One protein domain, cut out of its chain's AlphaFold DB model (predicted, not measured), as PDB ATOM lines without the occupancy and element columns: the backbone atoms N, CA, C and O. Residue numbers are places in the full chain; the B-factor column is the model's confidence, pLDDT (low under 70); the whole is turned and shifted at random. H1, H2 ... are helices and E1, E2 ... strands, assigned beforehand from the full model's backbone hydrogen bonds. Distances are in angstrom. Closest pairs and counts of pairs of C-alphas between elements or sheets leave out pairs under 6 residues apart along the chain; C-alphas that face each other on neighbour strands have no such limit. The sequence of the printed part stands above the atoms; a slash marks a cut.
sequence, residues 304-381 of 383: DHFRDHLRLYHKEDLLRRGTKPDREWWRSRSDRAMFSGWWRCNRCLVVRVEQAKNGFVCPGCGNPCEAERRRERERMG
ATOM      1  N   ASP A 304     -26.194 -35.890  36.510       93.57
ATOM      2  CA  ASP A 304     -27.577 -35.444  36.369       93.57
ATOM      3  C   ASP A 304     -28.506 -36.567  35.904       93.57
ATOM      4  O   ASP A 304     -29.561 -36.757  36.505       93.57
ATOM      5  N   HIS A 305     -28.078 -37.375  34.932       95.52
ATOM      6  CA  HIS A 305     -28.816 -38.566  34.516       95.52
ATOM      7  C   HIS A 305     -28.908 -39.611  35.626       95.52
ATOM      8  O   HIS A 305     -29.955 -40.232  35.794       95.52
ATOM      9  N   PHE A 306     -27.842 -39.783  36.411       96.64
ATOM     10  CA  PHE A 306     -27.881 -40.677  37.564       96.64
ATOM     11  C   PHE A 306     -28.880 -40.196  38.627       96.64
ATOM     12  O   PHE A 306     -29.704 -40.971  39.109       96.64
ATOM     13  N   ARG A 307     -28.878 -38.896  38.941       95.89
ATOM     14  CA  ARG A 307     -29.850 -38.278  39.855       95.89
ATOM     15  C   ARG A 307     -31.286 -38.476  39.386       95.89
ATOM     16  O   ARG A 307     -32.149 -38.833  40.185       95.89
ATOM     17  N   ASP A 308     -31.544 -38.233  38.106       96.07
ATOM     18  CA  ASP A 308     -32.880 -38.390  37.539       96.07
ATOM     19  C   ASP A 308     -33.308 -39.862  37.528       96.07
ATOM     20  O   ASP A 308     -34.461 -40.158  37.830       96.07
ATOM     21  N   HIS A 309     -32.383 -40.796  37.297       97.05
ATOM     22  CA  HIS A 309     -32.644 -42.226  37.444       97.05
ATOM     23  C   HIS A 309     -33.063 -42.598  38.872       97.05
ATOM     24  O   HIS A 309     -34.108 -43.221  39.051       97.05
ATOM     25  N   LEU A 310     -32.309 -42.180  39.893       96.12
ATOM     26  CA  LEU A 310     -32.663 -42.429  41.297       96.12
ATOM     27  C   LEU A 310     -34.039 -41.835  41.648       96.12
ATOM     28  O   LEU A 310     -34.871 -42.487  42.283       96.12
ATOM     29  N   ARG A 311     -34.317 -40.617  41.170       94.62
ATOM     30  CA  ARG A 311     -35.593 -39.926  41.395       94.62
ATOM     31  C   ARG A 311     -36.774 -40.609  40.703       94.62
ATOM     32  O   ARG A 311     -37.854 -40.681  41.285       94.62
ATOM     33  N   LEU A 312     -36.624 -41.040  39.453       94.95
ATOM     34  CA  LEU A 312     -37.739 -41.541  38.643       94.95
ATOM     35  C   LEU A 312     -37.932 -43.050  38.791       94.95
ATOM     36  O   LEU A 312     -39.052 -43.502  39.000       94.95
ATOM     37  N   TYR A 313     -36.846 -43.820  38.722       95.49
ATOM     38  CA  TYR A 313     -36.892 -45.280  38.726       95.49
ATOM     39  C   TYR A 313     -36.981 -45.846  40.147       95.49
ATOM     40  O   TYR A 313     -37.837 -46.677  40.438       95.49
ATOM     41  N   HIS A 314     -36.140 -45.352  41.058       95.04
ATOM     42  CA  HIS A 314     -36.153 -45.783  42.463       95.04
ATOM     43  C   HIS A 314     -37.097 -44.969  43.343       95.04
ATOM     44  O   HIS A 314     -37.277 -45.298  44.516       95.04
ATOM     45  N   LYS A 315     -37.722 -43.934  42.768       94.96
ATOM     46  CA  LYS A 315     -38.640 -43.031  43.463       94.96
ATOM     47  C   LYS A 315     -38.021 -42.467  44.746       94.96
ATOM     48  O   LYS A 315     -38.717 -42.296  45.742       94.96
ATOM     49  N   GLU A 316     -36.719 -42.180  44.721       94.93
ATOM     50  CA  GLU A 316     -36.056 -41.495  45.829       94.93
ATOM     51  C   GLU A 316     -36.568 -40.051  45.957       94.93
ATOM     52  O   GLU A 316     -37.061 -39.444  44.997       94.93
ATOM     53  N   ASP A 317     -36.436 -39.495  47.156       92.72
ATOM     54  CA  ASP A 317     -36.902 -38.166  47.552       92.72
ATOM     55  C   ASP A 317     -35.917 -37.046  47.160       92.72
ATOM     56  O   ASP A 317     -35.676 -36.102  47.904       92.72
ATOM     57  N   LEU A 318     -35.321 -37.134  45.971       93.90
ATOM     58  CA  LEU A 318     -34.372 -36.135  45.473       93.90
ATOM     59  C   LEU A 318     -35.118 -34.956  44.839       93.90
ATOM     60  O   LEU A 318     -35.759 -35.120  43.802       93.90
ATOM     61  N   LEU A 319     -34.986 -33.751  45.394       92.06
ATOM     62  CA  LEU A 319     -35.663 -32.557  44.875       92.06
ATOM     63  C   LEU A 319     -35.051 -32.053  43.563       92.06
ATOM     64  O   LEU A 319     -33.858 -32.222  43.294       92.06
ATOM     65  N   ARG A 320     -35.879 -31.437  42.713       90.16
ATOM     66  CA  ARG A 320     -35.422 -30.710  41.520       90.16
ATOM     67  C   ARG A 320     -35.242 -29.239  41.886       90.16
ATOM     68  O   ARG A 320     -36.105 -28.655  42.533       90.16
ATOM     69  N   ARG A 321     -34.132 -28.625  41.458       86.25
ATOM     70  CA  ARG A 321     -33.897 -27.191  41.694       86.25
ATOM     71  C   ARG A 321     -35.045 -26.360  41.115       86.25
ATOM     72  O   ARG A 321     -35.392 -26.533  39.950       86.25
ATOM     73  N   GLY A 322     -35.598 -25.471  41.938       84.73
ATOM     74  CA  GLY A 322     -36.689 -24.568  41.565       84.73
ATOM     75  C   GLY A 322     -38.082 -25.205  41.531       84.73
ATOM     76  O   GLY A 322     -39.037 -24.526  41.175       84.73
ATOM     77  N   THR A 323     -38.229 -26.483  41.888       86.61
ATOM     78  CA  THR A 323     -39.541 -27.139  41.984       86.61
ATOM     79  C   THR A 323     -39.911 -27.335  43.447       86.61
ATOM     80  O   THR A 323     -39.124 -27.907  44.196       86.61
ATOM     81  N   LYS A 324     -41.110 -26.889  43.834       87.38
ATOM     82  CA  LYS A 324     -41.715 -27.220  45.127       87.38
ATOM     83  C   LYS A 324     -42.566 -28.482  44.942       87.38
ATOM     84  O   LYS A 324     -43.557 -28.398  44.215       87.38
ATOM     85  N   PRO A 325     -42.170 -29.644  45.479       88.43
ATOM     86  CA  PRO A 325     -42.997 -30.844  45.422       88.43
ATOM     87  C   PRO A 325     -44.306 -30.636  46.190       88.43
ATOM     88  O   PRO A 325     -44.345 -30.013  47.250       88.43
ATOM     89  N   ASP A 326     -45.389 -31.179  45.653       90.60
ATOM     90  CA  ASP A 326     -46.672 -31.220  46.339       90.60
ATOM     91  C   ASP A 326     -46.785 -32.463  47.237       90.60
ATOM     92  O   ASP A 326     -45.930 -33.354  47.258       90.60
ATOM     93  N   ARG A 327     -47.874 -32.539  48.011       87.51
ATOM     94  CA  ARG A 327     -48.137 -33.691  48.888       87.51
ATOM     95  C   ARG A 327     -48.302 -35.002  48.118       87.51
ATOM     96  O   ARG A 327     -48.096 -36.064  48.697       87.51
ATOM     97  N   GLU A 328     -48.738 -34.961  46.862       90.74
ATOM     98  CA  GLU A 328     -48.889 -36.162  46.040       90.74
ATOM     99  C   GLU A 328     -47.523 -36.734  45.660       90.74
ATOM    100  O   GLU A 328     -47.296 -37.932  45.820       90.74
ATOM    101  N   TRP A 329     -46.577 -35.876  45.282       92.75
ATOM    102  CA  TRP A 329     -45.215 -36.263  44.948       92.75
ATOM    103  C   TRP A 329     -44.503 -36.980  46.096       92.75
ATOM    104  O   TRP A 329     -43.855 -38.003  45.854       92.75
ATOM    105  N   TRP A 330     -44.653 -36.484  47.332       91.03
ATOM    106  CA  TRP A 330     -44.091 -37.117  48.533       91.03
ATOM    107  C   TRP A 330     -44.678 -38.507  48.776       91.03
ATOM    108  O   TRP A 330     -43.934 -39.458  48.988       91.03
ATOM    109  N   ARG A 331     -46.001 -38.667  48.643       89.20
ATOM    110  CA  ARG A 331     -46.658 -39.984  48.740       89.20
ATOM    111  C   ARG A 331     -46.281 -40.924  47.598       89.20
ATOM    112  O   ARG A 331     -46.339 -42.135  47.754       89.20
ATOM    113  N   SER A 332     -45.903 -40.378  46.444       90.69
ATOM    114  CA  SER A 332     -45.479 -41.168  45.292       90.69
ATOM    115  C   SER A 332     -44.050 -41.708  45.431       90.69
ATOM    116  O   SER A 332     -43.597 -42.418  44.522       90.69
ATOM    117  N   ARG A 333     -43.290 -41.291  46.453       92.17
ATOM    118  CA  ARG A 333     -41.917 -41.753  46.680       92.17
ATOM    119  C   ARG A 333     -41.915 -43.191  47.196       92.17
ATOM    120  O   ARG A 333     -42.919 -43.702  47.671       92.17
ATOM    121  N   SER A 334     -40.783 -43.868  47.054       87.83
ATOM    122  CA  SER A 334     -40.620 -45.225  47.574       87.83
ATOM    123  C   SER A 334     -40.565 -45.200  49.098       87.83
ATOM    124  O   SER A 334     -39.681 -44.546  49.656       87.83
ATOM    125  N   ASP A 335     -41.421 -45.985  49.756       85.80
ATOM    126  CA  ASP A 335     -41.383 -46.182  51.210       85.80
ATOM    127  C   ASP A 335     -39.991 -46.617  51.667       85.80
ATOM    128  O   ASP A 335     -39.435 -46.089  52.624       85.80
ATOM    129  N   ARG A 336     -39.344 -47.509  50.909       85.91
ATOM    130  CA  ARG A 336     -37.979 -47.934  51.216       85.91
ATOM    131  C   ARG A 336     -36.982 -46.782  51.133       85.91
ATOM    132  O   ARG A 336     -36.012 -46.807  51.868       85.91
ATOM    133  N   ALA A 337     -37.142 -45.810  50.243       85.88
ATOM    134  CA  ALA A 337     -36.215 -44.677  50.169       85.88
ATOM    135  C   ALA A 337     -36.509 -43.619  51.244       85.88
ATOM    136  O   ALA A 337     -35.591 -42.937  51.701       85.88
ATOM    137  N   MET A 338     -37.774 -43.489  51.648       83.02
ATOM    138  CA  MET A 338     -38.190 -42.527  52.662       83.02
ATOM    139  C   MET A 338     -37.968 -43.026  54.086       83.02
ATOM    140  O   MET A 338     -37.486 -42.238  54.875       83.02
ATOM    141  N   PHE A 339     -38.234 -44.298  54.406       80.54
ATOM    142  CA  PHE A 339     -38.316 -44.817  55.785       80.54
ATOM    143  C   PHE A 339     -37.134 -45.689  56.239       80.54
ATOM    144  O   PHE A 339     -37.163 -46.279  57.311       80.54
ATOM    145  N   SER A 340     -36.072 -45.809  55.449       83.64
ATOM    146  CA  SER A 340     -34.977 -46.772  55.690       83.64
ATOM    147  C   SER A 340     -33.809 -46.261  56.537       83.64
ATOM    148  O   SER A 340     -32.716 -46.819  56.484       83.64
ATOM    149  N   GLY A 341     -33.996 -45.175  57.277       88.26
ATOM    150  CA  GLY A 341     -32.940 -44.548  58.078       88.26
ATOM    151  C   GLY A 341     -31.841 -43.860  57.262       88.26
ATOM    152  O   GLY A 341     -30.852 -43.426  57.845       88.26
ATOM    153  N   TRP A 342     -31.960 -43.763  55.931       92.76
ATOM    154  CA  TRP A 342     -30.945 -43.131  55.086       92.76
ATOM    155  C   TRP A 342     -31.528 -42.135  54.084       92.76
ATOM    156  O   TRP A 342     -32.696 -42.198  53.694       92.76
ATOM    157  N   TRP A 343     -30.673 -41.214  53.643       93.23
ATOM    158  CA  TRP A 343     -30.956 -40.243  52.590       93.23
ATOM    159  C   TRP A 343     -29.738 -40.076  51.675       93.23
ATOM    160  O   TRP A 343     -28.615 -40.434  52.022       93.23
ATOM    161  N   ARG A 344     -29.940 -39.542  50.468       94.60
ATOM    162  CA  ARG A 344     -28.834 -39.181  49.565       94.60
ATOM    163  C   ARG A 344     -28.632 -37.687  49.476       94.60
ATOM    164  O   ARG A 344     -29.588 -36.936  49.266       94.60
ATOM    165  N   CYS A 345     -27.368 -37.281  49.504       94.44
ATOM    166  CA  CYS A 345     -26.974 -35.922  49.178       94.44
ATOM    167  C   CYS A 345     -27.165 -35.637  47.682       94.44
ATOM    168  O   CYS A 345     -26.655 -36.366  46.833       94.44
ATOM    169  N   ASN A 346     -27.831 -34.526  47.369       92.08
ATOM    170  CA  ASN A 346     -28.037 -33.991  46.017       92.08
ATOM    171  C   ASN A 346     -26.728 -33.766  45.234       92.08
ATOM    172  O   ASN A 346     -26.707 -33.948  44.009       92.08
ATOM    173  N   ARG A 347     -25.639 -33.416  45.935       90.90
ATOM    174  CA  ARG A 347     -24.324 -33.155  45.333       90.90
ATOM    175  C   ARG A 347     -23.454 -34.401  45.192       90.90
ATOM    176  O   ARG A 347     -22.816 -34.545  44.159       90.90
ATOM    177  N   CYS A 348     -23.428 -35.302  46.173       92.34
ATOM    178  CA  CYS A 348     -22.572 -36.492  46.091       92.34
ATOM    179  C   CYS A 348     -23.241 -37.649  45.337       92.34
ATOM    180  O   CYS A 348     -22.596 -38.258  44.491       92.34
ATOM    181  N   LEU A 349     -24.517 -37.945  45.631       92.05
ATOM    182  CA  LEU A 349     -25.356 -39.058  45.130       92.05
ATOM    183  C   LEU A 349     -24.823 -40.492  45.324       92.05
ATOM    184  O   LEU A 349     -25.617 -41.424  45.422       92.05
ATOM    185  N   VAL A 350     -23.509 -40.695  45.380       86.83
ATOM    186  CA  VAL A 350     -22.883 -42.023  45.444       86.83
ATOM    187  C   VAL A 350     -23.124 -42.692  46.798       86.83
ATOM    188  O   VAL A 350     -23.419 -43.880  46.854       86.83
ATOM    189  N   VAL A 351     -23.067 -41.925  47.889       87.66
ATOM    190  CA  VAL A 351     -23.166 -42.453  49.257       87.66
ATOM    191  C   VAL A 351     -24.588 -42.298  49.800       87.66
ATOM    192  O   VAL A 351     -25.188 -41.220  49.695       87.66
ATOM    193  N   ARG A 352     -25.116 -43.368  50.407       91.84
ATOM    194  CA  ARG A 352     -26.284 -43.300  51.294       91.84
ATOM    195  C   ARG A 352     -25.822 -42.793  52.653       91.84
ATOM    196  O   ARG A 352     -24.986 -43.416  53.295       91.84
ATOM    197  N   VAL A 353     -26.349 -41.653  53.066       92.19
ATOM    198  CA  VAL A 353     -26.061 -41.055  54.363       92.19
ATOM    199  C   VAL A 353     -27.031 -41.645  55.372       92.19
ATOM    200  O   VAL A 353     -28.237 -41.423  55.277       92.19
ATOM    201  N   GLU A 354     -26.505 -42.414  56.319       92.01
ATOM    202  CA  GLU A 354     -27.273 -42.903  57.461       92.01
ATOM    203  C   GLU A 354     -27.630 -41.732  58.374       92.01
ATOM    204  O   GLU A 354     -26.746 -41.044  58.895       92.01
ATOM    205  N   GLN A 355     -28.931 -41.523  58.563       90.09
ATOM    206  CA  GLN A 355     -29.490 -40.450  59.373       90.09
ATOM    207  C   GLN A 355     -29.134 -40.622  60.852       90.09
ATOM    208  O   GLN A 355     -28.813 -39.642  61.509       90.09
ATOM    209  N   ALA A 356     -29.102 -41.855  61.365       88.65
ATOM    210  CA  ALA A 356     -28.738 -42.116  62.759       88.65
ATOM    211  C   ALA A 356     -27.284 -41.719  63.085       88.65
ATOM    212  O   ALA A 356     -27.001 -41.257  64.184       88.65
ATOM    213  N   LYS A 357     -26.361 -41.879  62.125       90.93
ATOM    214  CA  LYS A 357     -24.926 -41.630  62.330       90.93
ATOM    215  C   LYS A 357     -24.505 -40.203  61.991       90.93
ATOM    216  O   LYS A 357     -23.693 -39.622  62.698       90.93
ATOM    217  N   ASN A 358     -25.013 -39.659  60.887       91.89
ATOM    218  CA  ASN A 358     -24.571 -38.362  60.354       91.89
ATOM    219  C   ASN A 358     -25.672 -37.293  60.420       91.89
ATOM    220  O   ASN A 358     -25.520 -36.199  59.870       91.89
ATOM    221  N   GLY A 359     -26.821 -37.617  61.018       91.51
ATOM    222  CA  GLY A 359     -27.996 -36.760  60.991       91.51
ATOM    223  C   GLY A 359     -28.392 -36.408  59.558       91.51
ATOM    224  O   GLY A 359     -28.476 -37.243  58.650       91.51
ATOM    225  N   PHE A 360     -28.583 -35.114  59.343       93.11
ATOM    226  CA  PHE A 360     -28.909 -34.542  58.046       93.11
ATOM    227  C   PHE A 360     -27.738 -33.787  57.418       93.11
ATOM    228  O   PHE A 360     -27.971 -32.866  56.641       93.11
ATOM    229  N   VAL A 361     -26.494 -34.158  57.722       94.61
ATOM    230  CA  VAL A 361     -25.299 -33.565  57.108       94.61
ATOM    231  C   VAL A 361     -24.575 -34.617  56.281       94.61
ATOM    232  O   VAL A 361     -24.370 -35.748  56.715       94.61
ATOM    233  N   CYS A 362     -24.232 -34.280  55.038       95.36
ATOM    234  CA  CYS A 362     -23.502 -35.206  54.185       95.36
ATOM    235  C   CYS A 362     -22.031 -35.289  54.626       95.36
ATOM    236  O   CYS A 362     -21.330 -34.287  54.497       95.36
ATOM    237  N   PRO A 363     -21.511 -36.467  55.019       93.89
ATOM    238  CA  PRO A 363     -20.114 -36.604  55.438       93.89
ATOM    239  C   PRO A 363     -19.117 -36.370  54.293       93.89
ATOM    240  O   PRO A 363     -17.963 -36.058  54.539       93.89
ATOM    241  N   GLY A 364     -19.547 -36.507  53.032       89.73
ATOM    242  CA  GLY A 364     -18.662 -36.349  51.874       89.73
ATOM    243  C   GLY A 364     -18.476 -34.910  51.389       89.73
ATOM    244  O   GLY A 364     -17.496 -34.630  50.714       89.73
ATOM    245  N   CYS A 365     -19.417 -34.001  51.661       93.25
ATOM    246  CA  CYS A 365     -19.324 -32.617  51.169       93.25
ATOM    247  C   CYS A 365     -19.830 -31.560  52.155       93.25
ATOM    248  O   CYS A 365     -20.032 -30.419  51.750       93.25
ATOM    249  N   GLY A 366     -20.173 -31.948  53.384       92.25
ATOM    250  CA  GLY A 366     -20.747 -31.065  54.403       92.25
ATOM    251  C   GLY A 366     -22.148 -30.529  54.091       92.25
ATOM    252  O   GLY A 366     -22.758 -29.895  54.943       92.25
ATOM    253  N   ASN A 367     -22.705 -30.776  52.897       92.36
ATOM    254  CA  ASN A 367     -23.991 -30.183  52.538       92.36
ATOM    255  C   ASN A 367     -25.121 -30.770  53.396       92.36
ATOM    256  O   ASN A 367     -25.280 -32.000  53.424       92.36
ATOM    257  N   PRO A 368     -25.940 -29.915  54.033       92.86
ATOM    258  CA  PRO A 368     -27.100 -30.375  54.769       92.86
ATOM    259  C   PRO A 368     -28.175 -30.911  53.814       92.86
ATOM    260  O   PRO A 368     -28.306 -30.469  52.670       92.86
ATOM    261  N   CYS A 369     -28.969 -31.865  54.293       92.55
ATOM    262  CA  CYS A 369     -30.178 -32.325  53.624       92.55
ATOM    263  C   CYS A 369     -31.149 -31.152  53.471       92.55
ATOM    264  O   CYS A 369     -31.312 -30.343  54.391       92.55
ATOM    265  N   GLU A 370     -31.805 -31.067  52.313       91.96
ATOM    266  CA  GLU A 370     -32.737 -29.987  52.020       91.96
ATOM    267  C   GLU A 370     -33.824 -29.891  53.102       91.96
ATOM    268  O   GLU A 370     -34.484 -30.880  53.423       91.96
ATOM    269  N   ALA A 371     -34.052 -28.688  53.644       91.27
ATOM    270  CA  ALA A 371     -34.962 -28.475  54.774       91.27
ATOM    271  C   ALA A 371     -36.384 -29.012  54.534       91.27
ATOM    272  O   ALA A 371     -37.071 -29.421  55.465       91.27
ATOM    273  N   GLU A 372     -36.837 -29.026  53.284       91.09
ATOM    274  CA  GLU A 372     -38.121 -29.607  52.901       91.09
ATOM    275  C   GLU A 372     -38.160 -31.133  53.063       91.09
ATOM    276  O   GLU A 372     -39.118 -31.653  53.627       91.09
ATOM    277  N   ARG A 373     -37.094 -31.843  52.670       92.18
ATOM    278  CA  ARG A 373     -36.976 -33.294  52.875       92.18
ATOM    279  C   ARG A 373     -36.898 -33.645  54.351       92.18
ATOM    280  O   ARG A 373     -37.519 -34.617  54.763       92.18
ATOM    281  N   ARG A 374     -36.156 -32.854  55.136       91.68
ATOM    282  CA  ARG A 374     -36.059 -33.038  56.595       91.68
ATOM    283  C   ARG A 374     -37.437 -32.952  57.241       91.68
ATOM    284  O   ARG A 374     -37.878 -33.923  57.842       91.68
ATOM    285  N   ARG A 375     -38.157 -31.851  56.989       90.93
ATOM    286  CA  ARG A 375     -39.514 -31.631  57.512       90.93
ATOM    287  C   ARG A 375     -40.478 -32.744  57.124       90.93
ATOM    288  O   ARG A 375     -41.274 -33.170  57.950       90.93
ATOM    289  N   GLU A 376     -40.431 -33.213  55.879       89.45
ATOM    290  CA  GLU A 376     -41.344 -34.266  55.439       89.45
ATOM    291  C   GLU A 376     -41.002 -35.628  56.062       89.45
ATOM    292  O   GLU A 376     -41.907 -36.341  56.489       89.45
ATOM    293  N   ARG A 377     -39.714 -35.972  56.188       89.56
ATOM    294  CA  ARG A 377     -39.270 -37.203  56.865       89.56
ATOM    295  C   ARG A 377     -39.608 -37.191  58.357       89.56
ATOM    296  O   ARG A 377     -40.120 -38.182  58.868       89.56
ATOM    297  N   GLU A 378     -39.419 -36.056  59.028       86.80
ATOM    298  CA  GLU A 378     -39.856 -35.842  60.415       86.80
ATOM    299  C   GLU A 378     -41.380 -35.994  60.540       86.80
ATOM    300  O   GLU A 378     -41.869 -36.738  61.388       86.80
ATOM    301  N   ARG A 379     -42.147 -35.359  59.640       85.82
ATOM    302  CA  ARG A 379     -43.618 -35.430  59.610       85.82
ATOM    303  C   ARG A 379     -44.139 -36.847  59.387       85.82
ATOM    304  O   ARG A 379     -45.197 -37.192  59.905       85.82
ATOM    305  N   MET A 380     -43.441 -37.648  58.587       79.71
ATOM    306  CA  MET A 380     -43.808 -39.038  58.324       79.71
ATOM    307  C   MET A 380     -43.375 -40.006  59.448       79.71
ATOM    308  O   MET A 380     -43.622 -41.201  59.321       79.71
ATOM    309  N   GLY A 381     -42.813 -39.510  60.561       68.84
ATOM    310  CA  GLY A 381     -42.597 -40.292  61.786       68.84
ATOM    311  C   GLY A 381     -41.280 -41.065  61.831       68.84
ATOM    312  O   GLY A 381     -41.237 -42.175  62.350       68.84
TER     313      GLY A 381
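What this domain is: This is residues 304 to 381 of the 383 residues of the protein "Zinc finger protein AEBP2" of Madurella mycetomatis (UniProt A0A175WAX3). Five short helices, none touching another, and one small two-stranded hairpin, E1 and E2, are joined into a rounded whole, with E1 nearest its middle, H4 following directly on E2, and two long loops, residues 313 to 326 between H1 and H2 and residues 359 to 370 between H4 and H5. H1 and H5 lie towards opposite ends of one long axis, while H2 lies at one end of the other and H4 towards its opposite end. The printed part has 78 residues, in the order H1, H2, H3, E1, E2, H4, H5, and the sheet, E1 - E2, is antiparallel. The class is mostly helix, though under half of the residues, 37 of 78, are in named elements. The whole is compact, with a radius of gyration of the C-alphas of 11.6 A and spans of 31 by 30 by 23 A.

Where its parts are: H1, residues 304 to 312, begins at C-alpha 304 (-27.577, -35.444, 36.369) and is 12.1 A long. H2 is residues 327 to 331, 6.5 A, and H3 residues 335 to 338, 5.1 A. E1, residues 342 to 344, is 7.1 A; E2, residues 352 to 354, is 6.3 A; H4, residues 355 to 358, is 5.4 A. H5, residues 371 to 379, is 12.1 A and ends at C-alpha 379 (-43.618, -35.430, 59.610).

How they stand to each other: H1 is apart from H2, H3, E1, E2, H4 and H5. H2 and H5 are close but not clearly touching, the closest C-alphas, of Trp 330 and Glu 376, being 8.0 A apart. H3 and H5 are likewise close but not clearly touching, with C-alphas 338 and 377 closest at 6.9 A. E1 and E2 form a hairpin, antiparallel at 141 degrees, with N 343 and O 353 at 2.9 A and N 353 and O 343 at 2.8 A, within hydrogen-bond range. The closest C-alphas of E1 and H4, of Trp 342 and Gln 355, are 5.3 A apart. Every O i to N i+4 pair is within hydrogen-bond range in H1, H2 and H5; H3 and H4 are too short for one.

The domain as a whole: The C-alphas farthest apart, of Glu 328 and Gly 364, are 30.8 A apart. The printed part has no cut. The links H1 to H2 and H4 to H5 are long, with 14 and 12 residues. Mean pLDDT of the printed part is 90.7; residue 381 is under 70.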